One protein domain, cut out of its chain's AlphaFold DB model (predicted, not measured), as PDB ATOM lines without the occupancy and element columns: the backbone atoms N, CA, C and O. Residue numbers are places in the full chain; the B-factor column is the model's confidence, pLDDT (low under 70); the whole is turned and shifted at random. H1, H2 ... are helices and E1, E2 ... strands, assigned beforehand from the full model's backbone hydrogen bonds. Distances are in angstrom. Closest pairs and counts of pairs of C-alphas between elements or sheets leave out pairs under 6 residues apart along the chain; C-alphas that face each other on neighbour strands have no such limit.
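AT A GLANCE: This is residues 97 to 179 of the 332 residues of the protein "Putative HNH homing endonuclease" of Hafniomonas laevis (UniProt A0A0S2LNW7). Four helices, H1, H2, H3 and H4, stand side by side in a bowed row, each running opposite to the one before it, and a small two-strand hairpin, E1 and E2, packs on H2 and H3 at the inner side of the bow. H1 and H4 make the two ends of the row, and a long loop, residues 133 to 146, joins the two strands. The printed part has 83 residues, with four named helices and two named strands in the order H1 H2 E1 E2 H3 H4; the sheet's order is E1 - E2, antiparallel, and the class is mostly helix. The whole is compact, with a radius of gyration of the C-alphas of 12.1 A, and spans 34 by 30 by 22 A.

IN THESE COORDINATES: H1, residues 97 to 106, begins at C-alpha 97 (-11.576, 33.628, 21.885) and is 14.5 A long from first to last C-alpha. H2, residues 109 to 119, is 15.7 A long. E1, residues 128 to 132, and E2, residues 147 to 151, are each 13.2 A long. H3, residues 152 to 166, is the longest helix at 21.2 A, and begins at C-alpha 152 (-30.680, 30.414, 38.983). H4, residues 169 to 178, is 14.5 A long and ends at C-alpha 178 (-31.345, 37.037, 46.872).

HOW THE PARTS SIT: H1 and H2 form a helical hairpin and touch at a shallow tilt of 29 degrees, opposite ways; their closest C-alphas, of Leu 103 and Thr 111, are 5.2 A apart. H2 and H3 touch at a steep tilt of 39 degrees, opposite ways, with the closest C-alphas, of Tyr 110 and Leu 161, 5.1 A apart. H3 and H4 form a helical hairpin and touch, opposite ways, at a shallow tilt of 33 degrees, only just short of steep; their closest C-alphas, of His 159 and Asp 171, are 5.2 A apart. E1 and E2 are a hairpin of antiparallel neighbours at 144 degrees, with N 129 and O 150 at 2.8 A and N 148 and O 131 at 3.0 A, within hydrogen-bond range. The closest C-alphas of E1 and H3, of Thr 128 and Lys 152, are 5.8 A apart, and those of H2 and E2, of Leu 118 and Ile 148, are 7.5 A apart. E2 and H3 are near each other, with 6 pairs of C-alphas within 10 A. Among the pairs that are apart are H1 and H3, H2 and H4, and H1 and H4. In H1, H2, H3 and H4 every O i to N i+4 pair is within hydrogen-bond range.

THE WHOLE: The two C-alphas farthest apart are those of Ser 97 and Asn 179, at 34.3 A. The printed part has no cut. The link from E1 to E2 is long, with 14 residues; the link from H2 to E1 is short, with 8, and the links H1 to H2, E2 to H3 and H3 to H4 are tight. The mean pLDDT of the printed part is 94.7, and no printed residue is under 70; H4 has a mean of 89.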
ATOM      1  N   SER A  97     -12.931  34.183  21.757       96.88
ATOM      2  CA  SER A  97     -11.576  33.628  21.885       96.88
ATOM      3  C   SER A  97     -10.702  34.528  22.757       96.88
ATOM      4  O   SER A  97     -10.104  34.031  23.712       96.88
ATOM      5  N   ASP A  98     -10.722  35.846  22.522       96.38
ATOM      6  CA  ASP A  98     -10.033  36.830  23.372       96.38
ATOM      7  C   ASP A  98     -10.512  36.713  24.821       96.38
ATOM      8  O   ASP A  98      -9.716  36.703  25.760       96.38
ATOM      9  N   PHE A  99     -11.829  36.576  25.003       96.88
ATOM     10  CA  PHE A  99     -12.428  36.450  26.322       96.88
ATOM     11  C   PHE A  99     -11.985  35.165  27.032       96.88
ATOM     12  O   PHE A  99     -11.648  35.197  28.214       96.88
ATOM     13  N   ARG A 100     -11.914  34.035  26.316       97.19
ATOM     14  CA  ARG A 100     -11.411  32.773  26.875       97.19
ATOM     15  C   ARG A 100      -9.944  32.895  27.293       97.19
ATOM     16  O   ARG A 100      -9.600  32.468  28.393       97.19
ATOM     17  N   THR A 101      -9.105  33.530  26.473       96.62
ATOM     18  CA  THR A 101      -7.705  33.838  26.814       96.62
ATOM     19  C   THR A 101      -7.609  34.712  28.064       96.62
ATOM     20  O   THR A 101      -6.819  34.419  28.958       96.62
ATOM     21  N   TYR A 102      -8.454  35.740  28.175       96.12
ATOM     22  CA  TYR A 102      -8.535  36.588  29.364       96.12
ATOM     23  C   TYR A 102      -8.892  35.785  30.627       96.12
ATOM     24  O   TYR A 102      -8.196  35.887  31.636       96.12
ATOM     25  N   LEU A 103      -9.924  34.934  30.568       96.06
ATOM     26  CA  LEU A 103     -10.330  34.096  31.705       96.06
ATOM     27  C   LEU A 103      -9.219  33.133  32.155       96.06
ATOM     28  O   LEU A 103      -9.037  32.928  33.359       96.06
ATOM     29  N   LEU A 104      -8.484  32.561  31.195       95.38
ATOM     30  CA  LEU A 104      -7.328  31.700  31.449       95.38
ATOM     31  C   LEU A 104      -6.155  32.471  32.066       95.38
ATOM     32  O   LEU A 104      -5.455  31.915  32.906       95.38
ATOM     33  N   GLY A 105      -5.952  33.734  31.682       94.56
ATOM     34  CA  GLY A 105      -4.914  34.596  32.249       94.56
ATOM     35  C   GLY A 105      -5.188  35.001  33.700       94.56
ATOM     36  O   GLY A 105      -4.287  34.944  34.531       94.56
ATOM     37  N   GLU A 106      -6.434  35.360  34.020       94.62
ATOM     38  CA  GLU A 106      -6.846  35.740  35.383       94.62
ATOM     39  C   GLU A 106      -6.819  34.560  36.372       94.62
ATOM     40  O   GLU A 106      -6.555  34.753  37.557       94.62
ATOM     41  N   ASN A 107      -7.117  33.346  35.889       95.31
ATOM     42  CA  ASN A 107      -7.017  32.065  36.603       95.31
ATOM     43  C   ASN A 107      -7.395  32.097  38.102       95.31
ATOM     44  O   ASN A 107      -6.618  31.715  38.981       95.31
ATOM     45  N   ASN A 108      -8.616  32.529  38.410       96.81
ATOM     46  CA  ASN A 108      -9.145  32.557  39.770       96.81
ATOM     47  C   ASN A 108     -10.382  31.652  39.904       96.81
ATOM     48  O   ASN A 108     -10.785  30.956  38.972       96.81
ATOM     49  N   VAL A 109     -10.967  31.575  41.102       96.75
ATOM     50  CA  VAL A 109     -12.127  30.697  41.361       96.75
ATOM     51  C   VAL A 109     -13.345  31.061  40.510       96.75
ATOM     52  O   VAL A 109     -14.073  30.171  40.076       96.75
ATOM     53  N   TYR A 110     -13.537  32.349  40.218       98.12
ATOM     54  CA  TYR A 110     -14.626  32.823  39.373       98.12
ATOM     55  C   TYR A 110     -14.374  32.490  37.902       98.12
ATOM     56  O   TYR A 110     -15.250  31.926  37.249       98.12
ATOM     57  N   THR A 111     -13.176  32.772  37.376       97.81
ATOM     58  CA  THR A 111     -12.891  32.509  35.956       97.81
ATOM     59  C   THR A 111     -12.863  31.021  35.630       97.81
ATOM     60  O   THR A 111     -13.361  30.635  34.576       97.81
ATOM     61  N   ARG A 112     -12.402  30.163  36.551       98.25
ATOM     62  CA  ARG A 112     -12.505  28.700  36.401       98.25
ATOM     63  C   ARG A 112     -13.954  28.218  36.343       98.25
ATOM     64  O   ARG A 112     -14.285  27.421  35.473       98.25
ATOM     65  N   PHE A 113     -14.818  28.742  37.213       98.44
ATOM     66  CA  PHE A 113     -16.252  28.446  37.171       98.44
ATOM     67  C   PHE A 113     -16.884  28.878  35.840       98.44
ATOM     68  O   PHE A 113     -17.672  28.136  35.261       98.44
ATOM     69  N   LEU A 114     -16.526  30.057  35.321       98.12
ATOM     70  CA  LEU A 114     -17.024  30.507  34.022       98.12
ATOM     71  C   LEU A 114     -16.544  29.619  32.870       98.12
ATOM     72  O   LEU A 114     -17.349  29.285  32.007       98.12
ATOM     73  N   LEU A 115     -15.268  29.223  32.860       98.19
ATOM     74  CA  LEU A 115     -14.716  28.319  31.845       98.19
ATOM     75  C   LEU A 115     -15.457  26.975  31.834       98.19
ATOM     76  O   LEU A 115     -15.881  26.532  30.772       98.19
ATOM     77  N   GLU A 116     -15.710  26.390  33.008       98.06
ATOM     78  CA  GLU A 116     -16.496  25.155  33.147       98.06
ATOM     79  C   GLU A 116     -17.897  25.289  32.522       98.06
ATOM     80  O   GLU A 116     -18.341  24.402  31.791       98.06
ATOM     81  N   LYS A 117     -18.582  26.414  32.776       98.00
ATOM     82  CA  LYS A 117     -19.926  26.686  32.236       98.00
ATOM     83  C   LYS A 117     -19.923  27.011  30.745       98.00
ATOM     84  O   LYS A 117     -20.910  26.736  30.071       98.00
ATOM     85  N   LEU A 118     -18.840  27.585  30.223       97.00
ATOM     86  CA  LEU A 118     -18.668  27.813  28.787       97.00
ATOM     87  C   LEU A 118     -18.428  26.503  28.029       97.00
ATOM     88  O   LEU A 118     -18.923  26.363  26.915       97.00
ATOM     89  N   ASP A 119     -17.708  25.554  28.632       97.31
ATOM     90  CA  ASP A 119     -17.460  24.233  28.042       97.31
ATOM     91  C   ASP A 119     -18.696  23.315  28.107       97.31
ATOM     92  O   ASP A 119     -18.834  22.407  27.290       97.31
ATOM     93  N   HIS A 120     -19.632  23.594  29.022       96.88
ATOM     94  CA  HIS A 120     -20.893  22.862  29.184       96.88
ATOM     95  C   HIS A 120     -22.094  23.823  29.130       96.88
ATOM     96  O   HIS A 120     -22.728  24.088  30.161       96.88
ATOM     97  N   PRO A 121     -22.406  24.389  27.948       95.81
ATOM     98  CA  PRO A 121     -23.468  25.373  27.816       95.81
ATOM     99  C   PRO A 121     -24.832  24.755  28.139       95.81
ATOM    100  O   PRO A 121     -25.151  23.642  27.724       95.81
ATOM    101  N   ILE A 122     -25.658  25.511  28.860       95.62
ATOM    102  CA  ILE A 122     -27.017  25.107  29.220       95.62
ATOM    103  C   ILE A 122     -27.999  25.744  28.236       95.62
ATOM    104  O   ILE A 122     -27.920  26.947  27.953       95.62
ATOM    105  N   GLU A 123     -28.944  24.952  27.734       94.38
ATOM    106  CA  GLU A 123     -30.028  25.462  26.899       94.38
ATOM    107  C   GLU A 123     -30.952  26.401  27.680       94.38
ATOM    108  O   GLU A 123     -31.199  26.253  28.881       94.38
ATOM    109  N   LYS A 124     -31.482  27.403  26.981       95.25
ATOM    110  CA  LYS A 124     -32.367  28.390  27.591       95.25
ATOM    111  C   LYS A 124     -33.700  27.740  27.966       95.25
ATOM    112  O   LYS A 124     -34.420  27.252  27.104       95.25
ATOM    113  N   SER A 125     -34.058  27.837  29.240       94.75
ATOM    114  CA  SER A 125     -35.359  27.423  29.781       94.75
ATOM    115  C   SER A 125     -35.910  28.461  30.764       94.75
ATOM    116  O   SER A 125     -35.220  29.421  31.119       94.75
ATOM    117  N   GLU A 126     -37.144  28.269  31.235       92.75
ATOM    118  CA  GLU A 126     -37.802  29.163  32.205       92.75
ATOM    119  C   GLU A 126     -37.026  29.309  33.529       92.75
ATOM    120  O   GLU A 126     -37.111  30.341  34.191       92.75
ATOM    121  N   ASN A 127     -36.197  28.319  33.879       94.38
ATOM    122  CA  ASN A 127     -35.397  28.301  35.110       94.38
ATOM    123  C   ASN A 127     -33.958  28.821  34.928       94.38
ATOM    124  O   ASN A 127     -33.118  28.686  35.827       94.38
ATOM    125  N   THR A 128     -33.662  29.413  33.768       97.44
ATOM    126  CA  THR A 128     -32.344  29.974  33.448       97.44
ATOM    127  C   THR A 128     -32.356  31.496  33.394       97.44
ATOM    128  O   THR A 128     -33.384  32.136  33.177       97.44
ATOM    129  N   GLN A 129     -31.191  32.094  33.609       97.06
ATOM    130  CA  GLN A 129     -30.976  33.533  33.598       97.06
ATOM    131  C   GLN A 129     -29.732  33.862  32.776       97.06
ATOM    132  O   GLN A 129     -28.767  33.101  32.746       97.06
ATOM    133  N   ILE A 130     -29.757  35.016  32.110       97.56
ATOM    134  CA  ILE A 130     -28.584  35.538  31.411       97.56
ATOM    135  C   ILE A 130     -27.700  36.242  32.440       97.56
ATOM    136  O   ILE A 130     -28.144  37.192  33.084       97.56
ATOM    137  N   HIS A 131     -26.455  35.799  32.551       97.56
ATOM    138  CA  HIS A 131     -25.429  36.408  33.385       97.56
ATOM    139  C   HIS A 131     -24.402  37.136  32.516       97.56
ATOM    140  O   HIS A 131     -23.904  36.579  31.535       97.56
ATOM    141  N   HIS A 132     -24.064  38.371  32.885       97.88
ATOM    142  CA  HIS A 132     -22.921  39.086  32.316       97.88
ATOM    143  C   HIS A 132     -21.648  38.664  33.046       97.88
ATOM    144  O   HIS A 132     -21.490  38.977  34.223       97.88
ATOM    145  N   MET A 133     -20.738  37.989  32.343       97.62
ATOM    146  CA  MET A 133     -19.494  37.462  32.925       97.62
ATOM    147  C   MET A 133     -18.534  38.583  33.354       97.62
ATOM    148  O   MET A 133     -17.835  38.499  34.363       97.62
ATOM    149  N   ILE A 134     -18.547  39.690  32.617       96.50
ATOM    150  CA  ILE A 134     -18.079  40.991  33.078       96.50
ATOM    151  C   ILE A 134     -19.326  41.874  33.235       96.50
ATOM    152  O   ILE A 134     -19.931  42.263  32.231       96.50
ATOM    153  N   PRO A 135     -19.763  42.199  34.458       95.19
ATOM    154  CA  PRO A 135     -20.953  43.005  34.685       95.19
ATOM    155  C   PRO A 135     -20.829  44.440  34.164       95.19
ATOM    156  O   PRO A 135     -19.763  45.054  34.203       95.19
ATOM    157  N   LYS A 136     -21.966  45.044  33.797       92.50
ATOM    158  CA  LYS A 136     -22.033  46.447  33.339       92.50
ATOM    159  C   LYS A 136     -21.497  47.451  34.367       92.50
ATOM    160  O   LYS A 136     -20.891  48.448  33.992       92.50
ATOM    161  N   HIS A 137     -21.688  47.188  35.662       86.06
ATOM    162  CA  HIS A 137     -21.180  48.057  36.731       86.06
ATOM    163  C   HIS A 137     -19.645  48.025  36.861       86.06
ATOM    164  O   HIS A 137     -19.070  48.954  37.425       86.06
ATOM    165  N   ALA A 138     -19.002  47.001  36.292       88.81
ATOM    166  CA  ALA A 138     -17.558  46.881  36.121       88.81
ATOM    167  C   ALA A 138     -17.098  47.320  34.713       88.81
ATOM    168  O   ALA A 138     -15.970  47.055  34.326       88.81
ATOM    169  N   ASN A 139     -17.948  48.010  33.939       91.06
ATOM    170  CA  ASN A 139     -17.733  48.388  32.531       91.06
ATOM    171  C   ASN A 139     -17.652  47.206  31.548       91.06
ATOM    172  O   ASN A 139     -17.091  47.344  30.463       91.06
ATOM    173  N   GLY A 140     -18.228  46.051  31.884       93.69
ATOM    174  CA  GLY A 140     -18.347  44.964  30.920       93.69
ATOM    175  C   GLY A 140     -19.275  45.328  29.754       93.69
ATOM    176  O   GLY A 140     -20.355  45.889  29.988       93.69
ATOM    177  N   PRO A 141     -18.894  45.018  28.503       93.81
ATOM    178  CA  PRO A 141     -19.689  45.371  27.335       93.81
ATOM    179  C   PRO A 141     -20.958  44.523  27.252       93.81
ATOM    180  O   PRO A 141     -21.013  43.387  27.723       93.81
ATOM    181  N   ASP A 142     -21.987  45.037  26.581       95.06
ATOM    182  CA  ASP A 142     -23.236  44.297  26.365       95.06
ATOM    183  C   ASP A 142     -23.154  43.336  25.162       95.06
ATOM    184  O   ASP A 142     -24.132  43.125  24.445       95.06
ATOM    185  N   SER A 143     -21.984  42.758  24.909       95.69
ATOM    186  CA  SER A 143     -21.721  41.875  23.769       95.69
ATOM    187  C   SER A 143     -22.258  40.464  24.002       95.69
ATOM    188  O   SER A 143     -22.343  40.011  25.141       95.69
ATOM    189  N   LYS A 144     -22.581  39.730  22.926       96.88
ATOM    190  CA  LYS A 144     -23.059  38.335  23.029       96.88
ATOM    191  C   LYS A 144     -22.040  37.419  23.716       96.88
ATOM    192  O   LYS A 144     -22.434  36.610  24.542       96.88
ATOM    193  N   TRP A 145     -20.750  37.593  23.426       96.69
ATOM    194  CA  TRP A 145     -19.671  36.805  24.030       96.69
ATOM    195  C   TRP A 145     -19.493  37.051  25.535       96.69
ATOM    196  O   TRP A 145     -18.912  36.215  26.209       96.69
ATOM    197  N   ASN A 146     -19.999  38.169  26.072       97.94
ATOM    198  CA  ASN A 146     -19.917  38.507  27.498       97.94
ATOM    199  C   ASN A 146     -21.139  38.008  28.293       97.94
ATOM    200  O   ASN A 146     -21.324  38.347  29.464       97.94
ATOM    201  N   ARG A 147     -22.028  37.248  27.651       97.94
ATOM    202  CA  ARG A 147     -23.262  36.749  28.250       97.94
ATOM    203  C   ARG A 147     -23.262  35.231  28.221       97.94
ATOM    204  O   ARG A 147     -22.961  34.634  27.195       97.94
ATOM    205  N   ILE A 148     -23.651  34.624  29.332       97.88
ATOM    206  CA  ILE A 148     -23.806  33.177  29.460       97.88
ATOM    207  C   ILE A 148     -25.155  32.858  30.102       97.88
ATOM    208  O   ILE A 148     -25.632  33.597  30.967       97.88
ATOM    209  N   THR A 149     -25.794  31.780  29.658       98.31
ATOM    210  CA  THR A 149     -27.027  31.271  30.265       98.31
ATOM    211  C   THR A 149     -26.659  30.370  31.438       98.31
ATOM    212  O   THR A 149     -25.949  29.385  31.259       98.31
ATOM    213  N   LEU A 150     -27.142  30.699  32.634       98.06
ATOM    214  CA  LEU A 150     -26.911  29.929  33.856       98.06
ATOM    215  C   LEU A 150     -28.242  29.515  34.481       98.06
ATOM    216  O   LEU A 150     -29.249  30.209  34.338       98.06
ATOM    217  N   THR A 151     -28.249  28.418  35.237       97.44
ATOM    218  CA  THR A 151     -29.352  28.153  36.172       97.44
ATOM    219  C   THR A 151     -29.412  29.257  37.227       97.44
ATOM    220  O   THR A 151     -28.410  29.919  37.510       97.44
ATOM    221  N   LYS A 152     -30.565  29.449  37.875       95.81
ATOM    222  CA  LYS A 152     -30.680  30.414  38.983       95.81
ATOM    223  C   LYS A 152     -29.638  30.167  40.087       95.81
ATOM    224  O   LYS A 152     -29.041  31.117  40.585       95.81
ATOM    225  N   ALA A 153     -29.389  28.903  40.441       95.81
ATOM    226  CA  ALA A 153     -28.388  28.534  41.444       95.81
ATOM    227  C   ALA A 153     -26.962  28.898  40.994       95.81
ATOM    228  O   ALA A 153     -26.216  29.520  41.752       95.81
ATOM    229  N   ASP A 154     -26.609  28.587  39.745       97.62
ATOM    230  CA  ASP A 154     -25.311  28.944  39.168       97.62
ATOM    231  C   ASP A 154     -25.128  30.457  39.036       97.62
ATOM    232  O   ASP A 154     -24.032  30.959  39.260       97.62
ATOM    233  N   HIS A 155     -26.187  31.206  38.728       97.50
ATOM    234  CA  HIS A 155     -26.129  32.663  38.643       97.50
ATOM    235  C   HIS A 155     -25.815  33.301  40.006       97.50
ATOM    236  O   HIS A 155     -24.970  34.191  40.110       97.50
ATOM    237  N   ILE A 156     -26.442  32.805  41.077       95.38
ATOM    238  CA  ILE A 156     -26.143  33.230  42.452       95.38
ATOM    239  C   ILE A 156     -24.705  32.862  42.824       95.38
ATOM    240  O   ILE A 156     -23.976  33.691  43.373       95.38
ATOM    241  N   LYS A 157     -24.275  31.643  42.479       96.31
ATOM    242  CA  LYS A 157     -22.899  31.183  42.686       96.31
ATOM    243  C   LYS A 157     -21.887  32.059  41.939       96.31
ATOM    244  O   LYS A 157     -20.864  32.407  42.521       96.31
ATOM    245  N   ALA A 158     -22.190  32.477  40.710       97.44
ATOM    246  CA  ALA A 158     -21.349  33.363  39.908       97.44
ATOM    247  C   ALA A 158     -21.116  34.708  40.614       97.44
ATOM    248  O   ALA A 158     -19.970  35.109  40.799       97.44
ATOM    249  N   HIS A 159     -22.184  35.363  41.084       96.94
ATOM    250  CA  HIS A 159     -22.073  36.611  41.846       96.94
ATOM    251  C   HIS A 159     -21.311  36.430  43.165       96.94
ATOM    252  O   HIS A 159     -20.517  37.293  43.532       96.94
ATOM    253  N   LYS A 160     -21.496  35.298  43.858       94.62
ATOM    254  CA  LYS A 160     -20.756  34.978  45.088       94.62
ATOM    255  C   LYS A 160     -19.253  34.891  44.828       94.62
ATOM    256  O   LYS A 160     -18.491  35.617  45.456       94.62
ATOM    257  N   LEU A 161     -18.849  34.065  43.865       95.88
ATOM    258  CA  LEU A 161     -17.444  33.900  43.487       95.88
ATOM    259  C   LEU A 161     -16.834  35.214  42.987       95.88
ATOM    260  O   LEU A 161     -15.696  35.536  43.314       95.88
ATOM    261  N   ARG A 162     -17.591  36.004  42.218       95.94
ATOM    262  CA  ARG A 162     -17.128  37.308  41.736       95.94
ATOM    263  C   ARG A 162     -16.881  38.281  42.891       95.94
ATOM    264  O   ARG A 162     -15.837  38.926  42.931       95.94
ATOM    265  N   TYR A 163     -17.798  38.348  43.857       92.69
ATOM    266  CA  TYR A 163     -17.627  39.183  45.045       92.69
ATOM    267  C   TYR A 163     -16.432  38.747  45.904       92.69
ATOM    268  O   TYR A 163     -15.715  39.599  46.424       92.69
ATOM    269  N   GLU A 164     -16.186  37.440  46.022       90.31
ATOM    270  CA  GLU A 164     -15.019  36.895  46.726       90.31
ATOM    271  C   GLU A 164     -13.691  37.304  46.071       90.31
ATOM    272  O   GLU A 164     -12.723  37.549  46.781       90.31
ATOM    273  N   VAL A 165     -13.644  37.411  44.738       92.81
ATOM    274  CA  VAL A 165     -12.421  37.760  43.994       92.81
ATOM    275  C   VAL A 165     -12.200  39.272  43.895       92.81
ATOM    276  O   VAL A 165     -11.083  39.741  44.093       92.81
ATOM    277  N   TYR A 166     -13.238  40.042  43.556       90.69
ATOM    278  CA  TYR A 166     -13.092  41.458  43.183       90.69
ATOM    279  C   TYR A 166     -13.686  42.440  44.201       90.69
ATOM    280  O   TYR A 166     -13.499  43.649  44.062       90.69
ATOM    281  N   HIS A 167     -14.431  41.946  45.197       87.62
ATOM    282  CA  HIS A 167     -15.105  42.760  46.218       87.62
ATOM    283  C   HIS A 167     -15.962  43.896  45.630       87.62
ATOM    284  O   HIS A 167     -16.031  45.014  46.151       87.62
ATOM    285  N   GLU A 168     -16.625  43.628  44.501       86.38
ATOM    286  CA  GLU A 168     -17.430  44.631  43.816       86.38
ATOM    287  C   GLU A 168     -18.813  44.805  44.442       86.38
ATOM    288  O   GLU A 168     -19.535  43.863  44.766       86.38
ATOM    289  N   PHE A 169     -19.214  46.070  44.569       84.69
ATOM    290  CA  PHE A 169     -20.453  46.445  45.241       84.69
ATOM    291  C   PHE A 169     -21.718  45.938  44.527       84.69
ATOM    292  O   PHE A 169     -22.728  45.658  45.174       84.69
ATOM    293  N   GLY A 170     -21.682  45.825  43.197       87.88
ATOM    294  CA  GLY A 170     -22.827  45.337  42.431       87.88
ATOM    295  C   GLY A 170     -23.151  43.878  42.751       87.88
ATOM    296  O   GLY A 170     -24.320  43.555  42.964       87.88
ATOM    297  N   ASP A 171     -22.129  43.031  42.873       92.19
ATOM    298  CA  ASP A 171     -22.289  41.617  43.224       92.19
ATOM    299  C   ASP A 171     -22.805  41.443  44.653       92.19
ATOM    300  O   ASP A 171     -23.755  40.696  44.885       92.19
ATOM    301  N   TYR A 172     -22.260  42.207  45.603       87.31
ATOM    302  CA  TYR A 172     -22.752  42.223  46.982       87.31
ATOM    303  C   TYR A 172     -24.249  42.566  47.070       87.31
ATOM    304  O   TYR A 172     -25.022  41.866  47.727       87.31
ATOM    305  N   ASN A 173     -24.688  43.624  46.378       86.75
ATOM    306  CA  ASN A 173     -26.098  44.026  46.383       86.75
ATOM    307  C   ASN A 173     -27.015  42.958  45.795       86.75
ATOM    308  O   ASN A 173     -28.114  42.742  46.316       86.75
ATOM    309  N   TYR A 174     -26.578  42.309  44.715       91.50
ATOM    310  CA  TYR A 174     -27.321  41.204  44.125       91.50
ATOM    311  C   TYR A 174     -27.497  40.081  45.148       91.50
ATOM    312  O   TYR A 174     -28.622  39.673  45.437       91.50
ATOM    313  N   LEU A 175     -26.396  39.650  45.766       91.50
ATOM    314  CA  LEU A 175     -26.390  38.580  46.758       91.50
ATOM    315  C   LEU A 175     -27.306  38.888  47.948       91.50
ATOM    316  O   LEU A 175     -28.096  38.030  48.331       91.50
ATOM    317  N   ARG A 176     -27.283  40.120  48.469       86.06
ATOM    318  CA  ARG A 176     -28.180  40.564  49.550       86.06
ATOM    319  C   ARG A 176     -29.658  40.518  49.156       86.06
ATOM    320  O   ARG A 176     -30.511  40.207  49.978       86.06
ATOM    321  N   THR A 177     -29.967  40.849  47.904       87.69
ATOM    322  CA  THR A 177     -31.351  40.830  47.399       87.69
ATOM    323  C   THR A 177     -31.879  39.402  47.298       87.69
ATOM    324  O   THR A 177     -33.058  39.155  47.526       87.69
ATOM    325  N   VAL A 178     -31.000  38.456  46.971       90.00
ATOM    326  CA  VAL A 178     -31.345  37.037  46.872       90.00
ATOM    327  C   VAL A 178     -31.362  36.351  48.242       90.00
ATOM    328  O   VAL A 178     -32.187  35.470  48.469       90.00
ATOM    329  N   ASN A 179     -30.460  36.730  49.149       87.50
ATOM    330  CA  ASN A 179     -30.346  36.158  50.483       87.50
ATOM    331  C   ASN A 179     -30.087  37.264  51.517       87.50
ATOM    332  O   ASN A 179     -28.980  37.795  51.619       87.50
TER     333      ASN A 179